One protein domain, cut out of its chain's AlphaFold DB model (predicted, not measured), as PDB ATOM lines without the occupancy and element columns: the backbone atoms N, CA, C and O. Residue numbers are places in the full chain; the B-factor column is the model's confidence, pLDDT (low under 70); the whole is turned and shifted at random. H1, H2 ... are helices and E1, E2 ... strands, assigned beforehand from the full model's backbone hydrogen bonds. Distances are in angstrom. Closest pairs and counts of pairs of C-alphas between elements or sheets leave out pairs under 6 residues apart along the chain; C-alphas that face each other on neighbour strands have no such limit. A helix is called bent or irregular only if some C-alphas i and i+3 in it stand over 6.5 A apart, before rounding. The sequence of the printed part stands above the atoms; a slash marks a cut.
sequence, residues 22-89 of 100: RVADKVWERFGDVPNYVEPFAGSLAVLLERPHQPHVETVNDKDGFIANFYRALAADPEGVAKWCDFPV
ATOM      1  N   ARG A  22      15.856 -12.100  51.958       72.69
ATOM      2  CA  ARG A  22      14.491 -11.550  52.128       72.69
ATOM      3  C   ARG A  22      13.450 -12.093  51.143       72.69
ATOM      4  O   ARG A  22      12.274 -11.781  51.294       72.69
ATOM      5  N   VAL A  23      13.886 -12.789  50.099       79.75
ATOM      6  CA  VAL A  23      13.010 -13.358  49.071       79.75
ATOM      7  C   VAL A  23      13.154 -14.872  48.959       79.75
ATOM      8  O   VAL A  23      12.468 -15.465  48.134       79.75
ATOM      9  N   ALA A  24      14.028 -15.503  49.748       77.31
ATOM     10  CA  ALA A  24      14.295 -16.935  49.665       77.31
ATOM     11  C   ALA A  24      13.040 -17.763  49.981       77.31
ATOM     12  O   ALA A  24      12.748 -18.726  49.278       77.31
ATOM     13  N   ASP A  25      12.237 -17.323  50.949       79.19
ATOM     14  CA  ASP A  25      10.924 -17.890  51.268       79.19
ATOM     15  C   ASP A  25       9.967 -17.865  50.063       79.19
ATOM     16  O   ASP A  25       9.400 -18.894  49.700       79.19
ATOM     17  N   LYS A  26       9.855 -16.719  49.382       84.25
ATOM     18  CA  LYS A  26       9.020 -16.552  48.178       84.25
ATOM     19  C   LYS A  26       9.543 -17.345  46.983       84.25
ATOM     20  O   LYS A  26       8.774 -17.736  46.108       84.25
ATOM     21  N   VAL A  27      10.859 -17.531  46.903       83.00
ATOM     22  CA  VAL A  27      11.501 -18.334  45.861       83.00
ATOM     23  C   VAL A  27      11.170 -19.813  46.070       83.00
ATOM     24  O   VAL A  27      10.719 -20.463  45.129       83.00
ATOM     25  N   TRP A  28      11.290 -20.321  47.299       85.81
ATOM     26  CA  TRP A  28      10.931 -21.704  47.622       85.81
ATOM     27  C   TRP A  28       9.428 -21.976  47.567       85.81
ATOM     28  O   TRP A  28       9.039 -23.062  47.150       85.81
ATOM     29  N   GLU A  29       8.577 -20.996  47.879       86.19
ATOM     30  CA  GLU A  29       7.127 -21.107  47.658       86.19
ATOM     31  C   GLU A  29       6.791 -21.379  46.182       86.19
ATOM     32  O   GLU A  29       5.863 -22.126  45.881       86.19
ATOM     33  N   ARG A  30       7.567 -20.808  45.254       86.19
ATOM     34  CA  ARG A  30       7.357 -20.978  43.810       86.19
ATOM     35  C   ARG A  30       8.026 -22.221  43.237       86.19
ATOM     36  O   ARG A  30       7.471 -22.815  42.320       86.19
ATOM     37  N   PHE A  31       9.209 -22.588  43.730       84.94
ATOM     38  CA  PHE A  31       9.900 -23.795  43.272       84.94
ATOM     39  C   PHE A  31       9.272 -25.075  43.827       84.94
ATOM     40  O   PHE A  31       9.199 -26.071  43.110       84.94
ATOM     41  N   GLY A  32       8.819 -25.055  45.081       86.56
ATOM     42  CA  GLY A  32       8.463 -26.271  45.799       86.56
ATOM     43  C   GLY A  32       9.667 -27.202  45.981       86.56
ATOM     44  O   GLY A  32      10.818 -26.758  46.044       86.56
ATOM     45  N   ASP A  33       9.396 -28.505  46.062       86.75
ATOM     46  CA  ASP A  33      10.433 -29.523  46.229       86.75
ATOM     47  C   ASP A  33      10.950 -30.007  44.874       86.75
ATOM     48  O   ASP A  33      10.334 -30.838  44.200       86.75
ATOM     49  N   VAL A  34      12.078 -29.436  44.453       84.31
ATOM     50  CA  VAL A  34      12.712 -29.767  43.177       84.31
ATOM     51  C   VAL A  34      13.798 -30.836  43.354       84.31
ATOM     52  O   VAL A  34      14.599 -30.762  44.292       84.31
ATOM     53  N   PRO A  35      13.906 -31.801  42.422       80.50
ATOM     54  CA  PRO A  35      14.956 -32.818  42.475       80.50
ATOM     55  C   PRO A  35      16.346 -32.245  42.157       80.50
ATOM     56  O   PRO A  35      17.342 -32.722  42.693       80.50
ATOM     57  N   ASN A  36      16.411 -31.208  41.313       78.12
ATOM     58  CA  ASN A  36      17.649 -30.548  40.907       78.12
ATOM     59  C   ASN A  36      17.489 -29.034  41.073       78.12
ATOM     60  O   ASN A  36      16.617 -28.434  40.440       78.12
ATOM     61  N   TYR A  37      18.337 -28.422  41.892       77.69
ATOM     62  CA  TYR A  37      18.385 -26.974  42.076       77.69
ATOM     63  C   TYR A  37      19.697 -26.424  41.509       77.69
ATOM     64  O   TYR A  37      20.772 -26.933  41.823       77.69
ATOM     65  N   VAL A  38      19.614 -25.402  40.653       78.06
ATOM     66  CA  VAL A  38      20.783 -24.768  40.026       78.06
ATOM     67  C   VAL A  38      20.752 -23.270  40.303       78.06
ATOM     68  O   VAL A  38      19.800 -22.593  39.915       78.06
ATOM     69  N   GLU A  39      21.805 -22.745  40.931       77.19
ATOM     70  CA  GLU A  39      21.961 -21.321  41.245       77.19
ATOM     71  C   GLU A  39      23.221 -20.759  40.556       77.19
ATOM     72  O   GLU A  39      24.324 -20.858  41.095       77.19
ATOM     73  N   PRO A  40      23.091 -20.180  39.343       67.19
ATOM     74  CA  PRO A  40      24.239 -19.697  38.564       67.19
ATOM     75  C   PRO A  40      24.910 -18.429  39.113       67.19
ATOM     76  O   PRO A  40      26.014 -18.097  38.689       67.19
ATOM     77  N   PHE A  41      24.212 -17.707  39.998       71.12
ATOM     78  CA  PHE A  41      24.635 -16.442  40.607       71.12
ATOM     79  C   PHE A  41      24.407 -16.507  42.118       71.12
ATOM     80  O   PHE A  41      23.539 -15.822  42.667       71.12
ATOM     81  N   ALA A  42      25.139 -17.407  42.762       66.12
ATOM     82  CA  ALA A  42      24.918 -17.788  44.147       66.12
ATOM     83  C   ALA A  42      25.139 -16.646  45.156       66.12
ATOM     84  O   ALA A  42      24.383 -16.541  46.128       66.12
ATOM     85  N   GLY A  43      26.125 -15.765  44.954       71.19
ATOM     86  CA  GLY A  43      26.466 -14.678  45.881       71.19
ATOM     87  C   GLY A  43      26.692 -15.140  47.332       71.19
ATOM     88  O   GLY A  43      27.781 -15.517  47.732       71.19
ATOM     89  N   SER A  44      25.640 -15.112  48.153       68.94
ATOM     90  CA  SER A  44      25.686 -15.551  49.565       68.94
ATOM     91  C   SER A  44      25.152 -16.965  49.804       68.94
ATOM     92  O   SER A  44      25.124 -17.412  50.948       68.94
ATOM     93  N   LEU A  45      24.655 -17.641  48.761       74.31
ATOM     94  CA  LEU A  45      23.910 -18.905  48.854       74.31
ATOM     95  C   LEU A  45      22.694 -18.851  49.780       74.31
ATOM     96  O   LEU A  45      22.215 -19.876  50.259       74.31
ATOM     97  N   ALA A  46      22.166 -17.655  50.044       74.81
ATOM     98  CA  ALA A  46      21.045 -17.492  50.957       74.81
ATOM     99  C   ALA A  46      19.804 -18.281  50.509       74.81
ATOM    100  O   ALA A  46      19.070 -18.760  51.361       74.81
ATOM    101  N   VAL A  47      19.575 -18.437  49.199       74.56
ATOM    102  CA  VAL A  47      18.440 -19.224  48.697       74.56
ATOM    103  C   VAL A  47      18.689 -20.713  48.917       74.56
ATOM    104  O   VAL A  47      17.833 -21.366  49.509       74.56
ATOM    105  N   LEU A  48      19.857 -21.232  48.525       78.62
ATOM    106  CA  LEU A  48      20.222 -22.630  48.760       78.62
ATOM    107  C   LEU A  48      20.143 -23.009  50.248       78.62
ATOM    108  O   LEU A  48      19.489 -23.982  50.608       78.62
ATOM    109  N   LEU A  49      20.781 -22.228  51.123       79.94
ATOM    110  CA  LEU A  49      20.875 -22.540  52.554       79.94
ATOM    111  C   LEU A  49      19.520 -22.457  53.276       79.94
ATOM    112  O   LEU A  49      19.317 -23.112  54.298       79.94
ATOM    113  N   GLU A  50      18.579 -21.680  52.734       81.19
ATOM    114  CA  GLU A  50      17.217 -21.559  53.257       81.19
ATOM    115  C   GLU A  50      16.237 -22.575  52.640       81.19
ATOM    116  O   GLU A  50      15.032 -22.487  52.898       81.19
ATOM    117  N   ARG A  51      16.729 -23.570  51.879       81.56
ATOM    118  CA  ARG A  51      15.912 -24.674  51.356       81.56
ATOM    119  C   ARG A  51      15.144 -25.367  52.494       81.56
ATOM    120  O   ARG A  51      15.756 -25.884  53.429       81.56
ATOM    121  N   PRO A  52      13.800 -25.435  52.430       80.88
ATOM    122  CA  PRO A  52      12.996 -26.059  53.481       80.88
ATOM    123  C   PRO A  52      12.874 -27.587  53.337       80.88
ATOM    124  O   PRO A  52      12.347 -28.245  54.236       80.88
ATOM    125  N   HIS A  53      13.315 -28.141  52.206       81.75
ATOM    126  CA  HIS A  53      13.241 -29.560  51.847       81.75
ATOM    127  C   HIS A  53      14.606 -30.238  51.995       81.75
ATOM    128  O   HIS A  53      15.629 -29.557  52.048       81.75
ATOM    129  N   GLN A  54      14.641 -31.573  52.041       76.56
ATOM    130  CA  GLN A  54      15.923 -32.277  52.023       76.56
ATOM    131  C   GLN A  54      16.663 -31.989  50.708       76.56
ATOM    132  O   GLN A  54      16.035 -32.002  49.645       76.56
ATOM    133  N   PRO A  55      17.973 -31.708  50.767       72.38
ATOM    134  CA  PRO A  55      18.764 -31.476  49.574       72.38
ATOM    135  C   PRO A  55      18.874 -32.760  48.743       72.38
ATOM    136  O   PRO A  55      19.067 -33.854  49.275       72.38
ATOM    137  N   HIS A  56      18.746 -32.602  47.426       76.31
ATOM    138  CA  HIS A  56      18.996 -33.642  46.429       76.31
ATOM    139  C   HIS A  56      20.257 -33.275  45.638       76.31
ATOM    140  O   HIS A  56      21.348 -33.264  46.202       76.31
ATOM    141  N   VAL A  57      20.128 -32.946  44.350       77.50
ATOM    142  CA  VAL A  57      21.241 -32.432  43.546       77.50
ATOM    143  C   VAL A  57      21.182 -30.912  43.542       77.50
ATOM    144  O   VAL A  57      20.170 -30.314  43.166       77.50
ATOM    145  N   GLU A  58      22.275 -30.288  43.964       78.56
ATOM    146  CA  GLU A  58      22.379 -28.842  44.125       78.56
ATOM    147  C   GLU A  58      23.664 -28.352  43.462       78.56
ATOM    148  O   GLU A  58      24.769 -28.725  43.858       78.56
ATOM    149  N   THR A  59      23.516 -27.531  42.424       75.56
ATOM    150  CA  THR A  59      24.635 -26.991  41.648       75.56
ATOM    151  C   THR A  59      24.681 -25.491  41.834       75.56
ATOM    152  O   THR A  59      23.738 -24.785  41.477       75.56
ATOM    153  N   VAL A  60      25.798 -24.985  42.343       73.56
ATOM    154  CA  VAL A  60      25.975 -23.552  42.568       73.56
ATOM    155  C   VAL A  60      27.207 -23.035  41.862       73.56
ATOM    156  O   VAL A  60      28.234 -23.711  41.796       73.56
ATOM    157  N   ASN A  61      27.084 -21.833  41.313       68.88
ATOM    158  CA  ASN A  61      28.164 -21.152  40.628       68.88
ATOM    159  C   ASN A  61      28.163 -19.665  40.982       68.88
ATOM    160  O   ASN A  61      27.124 -19.075  41.284       68.88
ATOM    161  N   ASP A  62      29.344 -19.065  40.918       70.94
ATOM    162  CA  ASP A  62      29.515 -17.620  40.961       70.94
ATOM    163  C   ASP A  62      30.598 -17.228  39.954       70.94
ATOM    164  O   ASP A  62      31.540 -17.991  39.724       70.94
ATOM    165  N   LYS A  63      30.459 -16.050  39.344       64.12
ATOM    166  CA  LYS A  63      31.391 -15.539  38.335       64.12
ATOM    167  C   LYS A  63      32.802 -15.393  38.903       64.12
ATOM    168  O   LYS A  63      33.764 -15.688  38.199       64.12
ATOM    169  N   ASP A  64      32.907 -14.979  40.162       64.88
ATOM    170  CA  ASP A  64      34.191 -14.631  40.771       64.88
ATOM    171  C   ASP A  64      34.844 -15.828  41.489       64.88
ATOM    172  O   ASP A  64      35.960 -15.735  41.994       64.88
ATOM    173  N   GLY A  65      34.168 -16.986  41.539       65.44
ATOM    174  CA  GLY A  65      34.710 -18.233  42.097       65.44
ATOM    175  C   GLY A  65      34.910 -18.247  43.621       65.44
ATOM    176  O   GLY A  65      35.226 -19.300  44.181       65.44
ATOM    177  N   PHE A  66      34.679 -17.129  44.313       69.38
ATOM    178  CA  PHE A  66      34.888 -16.999  45.758       69.38
ATOM    179  C   PHE A  66      34.063 -17.984  46.584       69.38
ATOM    180  O   PHE A  66      34.577 -18.564  47.536       69.38
ATOM    181  N   ILE A  67      32.823 -18.263  46.179       70.12
ATOM    182  CA  ILE A  67      31.972 -19.246  46.859       70.12
ATOM    183  C   ILE A  67      32.557 -20.653  46.731       70.12
ATOM    184  O   ILE A  67      32.672 -21.365  47.723       70.12
ATOM    185  N   ALA A  68      32.981 -21.058  45.530       69.75
ATOM    186  CA  ALA A  68      33.567 -22.382  45.333       69.75
ATOM    187  C   ALA A  68      34.841 -22.560  46.174       69.75
ATOM    188  O   ALA A  68      35.044 -23.620  46.764       69.75
ATOM    189  N   ASN A  69      35.669 -21.518  46.277       76.19
ATOM    190  CA  ASN A  69      36.863 -21.537  47.119       76.19
ATOM    191  C   ASN A  69      36.521 -21.579  48.612       76.19
ATOM    192  O   ASN A  69      37.078 -22.410  49.324       76.19
ATOM    193  N   PHE A  70      35.575 -20.756  49.073       76.50
ATOM    194  CA  PHE A  70      35.138 -20.738  50.469       76.50
ATOM    195  C   PHE A  70      34.604 -22.104  50.915       76.50
ATOM    196  O   PHE A  70      35.063 -22.641  51.920       76.50
ATOM    197  N   TYR A  71      33.699 -22.721  50.147       71.69
ATOM    198  CA  TYR A  71      33.126 -24.018  50.526       71.69
ATOM    199  C   TYR A  71      34.131 -25.171  50.429       71.69
ATOM    200  O   TYR A  71      34.064 -26.096  51.235       71.69
ATOM    201  N   ARG A  72      35.096 -25.117  49.500       78.75
ATOM    202  CA  ARG A  72      36.202 -26.092  49.465       78.75
ATOM    203  C   ARG A  72      37.132 -25.940  50.665       78.75
ATOM    204  O   ARG A  72      37.504 -26.951  51.251       78.75
ATOM    205  N   ALA A  73      37.482 -24.710  51.039       78.31
ATOM    206  CA  ALA A  73      38.298 -24.440  52.220       78.31
ATOM    207  C   ALA A  73      37.575 -24.885  53.498       78.31
ATOM    208  O   ALA A  73      38.169 -25.572  54.321       78.31
ATOM    209  N   LEU A  74      36.277 -24.584  53.615       78.81
ATOM    210  CA  LEU A  74      35.445 -25.005  54.742       78.81
ATOM    211  C   LEU A  74      35.364 -26.532  54.849       78.81
ATOM    212  O   LEU A  74      35.406 -27.065  55.949       78.81
ATOM    213  N   ALA A  75      35.262 -27.240  53.721       77.19
ATOM    214  CA  ALA A  75      35.269 -28.702  53.709       77.19
ATOM    215  C   ALA A  75      36.639 -29.300  54.077       77.19
ATOM    216  O   ALA A  75      36.691 -30.403  54.618       77.19
ATOM    217  N   ALA A  76      37.733 -28.600  53.766       82.19
ATOM    218  CA  ALA A  76      39.092 -29.064  54.023       82.19
ATOM    219  C   ALA A  76      39.557 -28.793  55.464       82.19
ATOM    220  O   ALA A  76      40.183 -29.661  56.066       82.19
ATOM    221  N   ASP A  77      39.260 -27.609  56.006       85.12
ATOM    222  CA  ASP A  77      39.673 -27.180  57.347       85.12
ATOM    223  C   ASP A  77      38.626 -26.235  57.976       85.12
ATOM    224  O   ASP A  77      38.755 -25.006  57.910       85.12
ATOM    225  N   PRO A  78      37.561 -26.787  58.586       82.75
ATOM    226  CA  PRO A  78      36.505 -25.980  59.183       82.75
ATOM    227  C   PRO A  78      36.992 -25.073  60.319       82.75
ATOM    228  O   PRO A  78      36.529 -23.939  60.441       82.75
ATOM    229  N   GLU A  79      37.916 -25.564  61.151       81.56
ATOM    230  CA  GLU A  79      38.430 -24.819  62.307       81.56
ATOM    231  C   GLU A  79      39.333 -23.666  61.863       81.56
ATOM    232  O   GLU A  79      39.201 -22.546  62.367       81.56
ATOM    233  N   GLY A  80      40.202 -23.907  60.877       80.56
ATOM    234  CA  GLY A  80      41.023 -22.866  60.271       80.56
ATOM    235  C   GLY A  80      40.174 -21.787  59.609       80.56
ATOM    236  O   GLY A  80      40.399 -20.602  59.853       80.56
ATOM    237  N   VAL A  81      39.156 -22.173  58.833       82.12
ATOM    238  CA  VAL A  81      38.234 -21.208  58.213       82.12
ATOM    239  C   VAL A  81      37.495 -20.386  59.269       82.12
ATOM    240  O   VAL A  81      37.475 -19.162  59.161       82.12
ATOM    241  N   ALA A  82      36.957 -21.014  60.319       79.44
ATOM    242  CA  ALA A  82      36.282 -20.297  61.401       79.44
ATOM    243  C   ALA A  82      37.210 -19.275  62.081       79.44
ATOM    244  O   ALA A  82      36.838 -18.114  62.238       79.44
ATOM    245  N   LYS A  83      38.454 -19.670  62.380       77.75
ATOM    246  CA  LYS A  83      39.464 -18.790  62.983       77.75
ATOM    247  C   LYS A  83      39.707 -17.516  62.166       77.75
ATOM    248  O   LYS A  83      39.869 -16.449  62.753       77.75
ATOM    249  N   TRP A  84      39.760 -17.619  60.839       69.12
ATOM    250  CA  TRP A  84      39.989 -16.465  59.957       69.12
ATOM    251  C   TRP A  84      38.719 -15.653  59.674       69.12
ATOM    252  O   TRP A  84      38.820 -14.483  59.319       69.12
ATOM    253  N   CYS A  85      37.535 -16.243  59.856       71.38
ATOM    254  CA  CYS A  85      36.257 -15.545  59.732       71.38
ATOM    255  C   CYS A  85      35.820 -14.818  61.018       71.38
ATOM    256  O   CYS A  85      34.908 -13.995  60.948       71.38
ATOM    257  N   ASP A  86      36.446 -15.097  62.166       62.31
ATOM    258  CA  ASP A  86      35.977 -14.598  63.463       62.31
ATOM    259  C   ASP A  86      36.369 -13.135  63.785       62.31
ATOM    260  O   ASP A  86      35.624 -12.509  64.540       62.31
ATOM    261  N   PHE A  87      37.470 -12.537  63.268       48.16
ATOM    262  CA  PHE A  87      37.856 -11.136  63.610       48.16
ATOM    263  C   PHE A  87      39.100 -10.559  62.861       48.16
ATOM    264  O   PHE A  87      40.052 -11.320  62.683       48.16
ATOM    265  N   PRO A  88      39.239  -9.228  62.580       55.50
ATOM    266  CA  PRO A  88      38.248  -8.147  62.457       55.50
ATOM    267  C   PRO A  88      37.828  -7.877  60.990       55.50
ATOM    268  O   PRO A  88      38.409  -8.410  60.049       55.50
ATOM    269  N   VAL A  89      36.817  -7.014  60.810       53.31
ATOM    270  CA  VAL A  89      36.237  -6.615  59.509       53.31
ATOM    271  C   VAL A  89      37.313  -6.103  58.548       53.31
ATOM    272  O   VAL A  89      38.006  -5.133  58.850       53.31
TER     273      VAL A  89
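This is residues 22 to 89 of the 100 residues of an uncharacterized protein of marine sediment metagenome (UniProt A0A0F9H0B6). This is an elongated, loosely built model in two parts: at one end short parallel strands E1 and E2 are joined through the short helix H2, with H1 packing on H2, and at the other end H3 and H4 are set off from them. Residues 75 to 80 and 83 to 89, with much of H4, stick out from the rest. The printed part has 68 residues, with four named helices and two named strands in the order H1, E1, H2, E2, H3, H4; E1 and E2 make a two-stranded parallel sheet, and the class is mostly helix. The whole is loose, with a radius of gyration of the C-alphas of 13.8 A, and spans 38 by 24 by 23 A.

H1 runs from residue 22, with its C-alpha at (14.491, -11.550, 52.128), to residue 31, 15.8 A from first to last C-alpha; it is irregular, with C-alphas 22 and 25 7.3 A apart. E1 is residues 36 to 39. H2 is residues 46 to 49. E2 is residues 57 to 60, with C-alpha 57 at (21.241, -32.432, 43.546). H3 is residues 66 to 76 and measures 15.2 A. H4 is residues 78 to 85 and measures 10.5 A, ending with C-alpha 85 at (36.257, -15.545, 59.732).

H1 touches H2, the closest C-alphas being those of Ala 24 and Val 47, 4.8 A apart. E1, H2 and E2 form a strand-helix-strand unit, two parallel neighbour strands with a helix between them along the chain, and its crossover is right-handed. E1 and E2 are parallel, with 8 degrees between their directions; C-alphas 38 and 59 face each other at 4.7 A. N 37 and O 57, and N 59 and O 37, are within hydrogen-bond range, each pair at 2.9 A. The closest C-alphas of E1 and H2 are those of Glu 39 and Leu 48, 7.8 A apart. H3 and H4 are close but not clearly touching, with C-alphas 74 and 81 closest at 5.9 A; they run opposite ways at a steep tilt of 44 degrees. H2 is apart from H3 and from H4. In H3 and H4 every O i to N i+4 pair is within hydrogen-bond range, in H1 5 of 6 are, and H2 is too short for such a pair.

The C-alphas of Pro 35 and Pro 88, the two farthest apart, are 39.4 A from each other. Without the stretches that stand free, 55 residues span 31 by 23 by 23 A. The printed part has no cut and no long link. Its mean pLDDT is 75.6; 14 residues are under 70, among them residues 63 to 66 and 86 to 89.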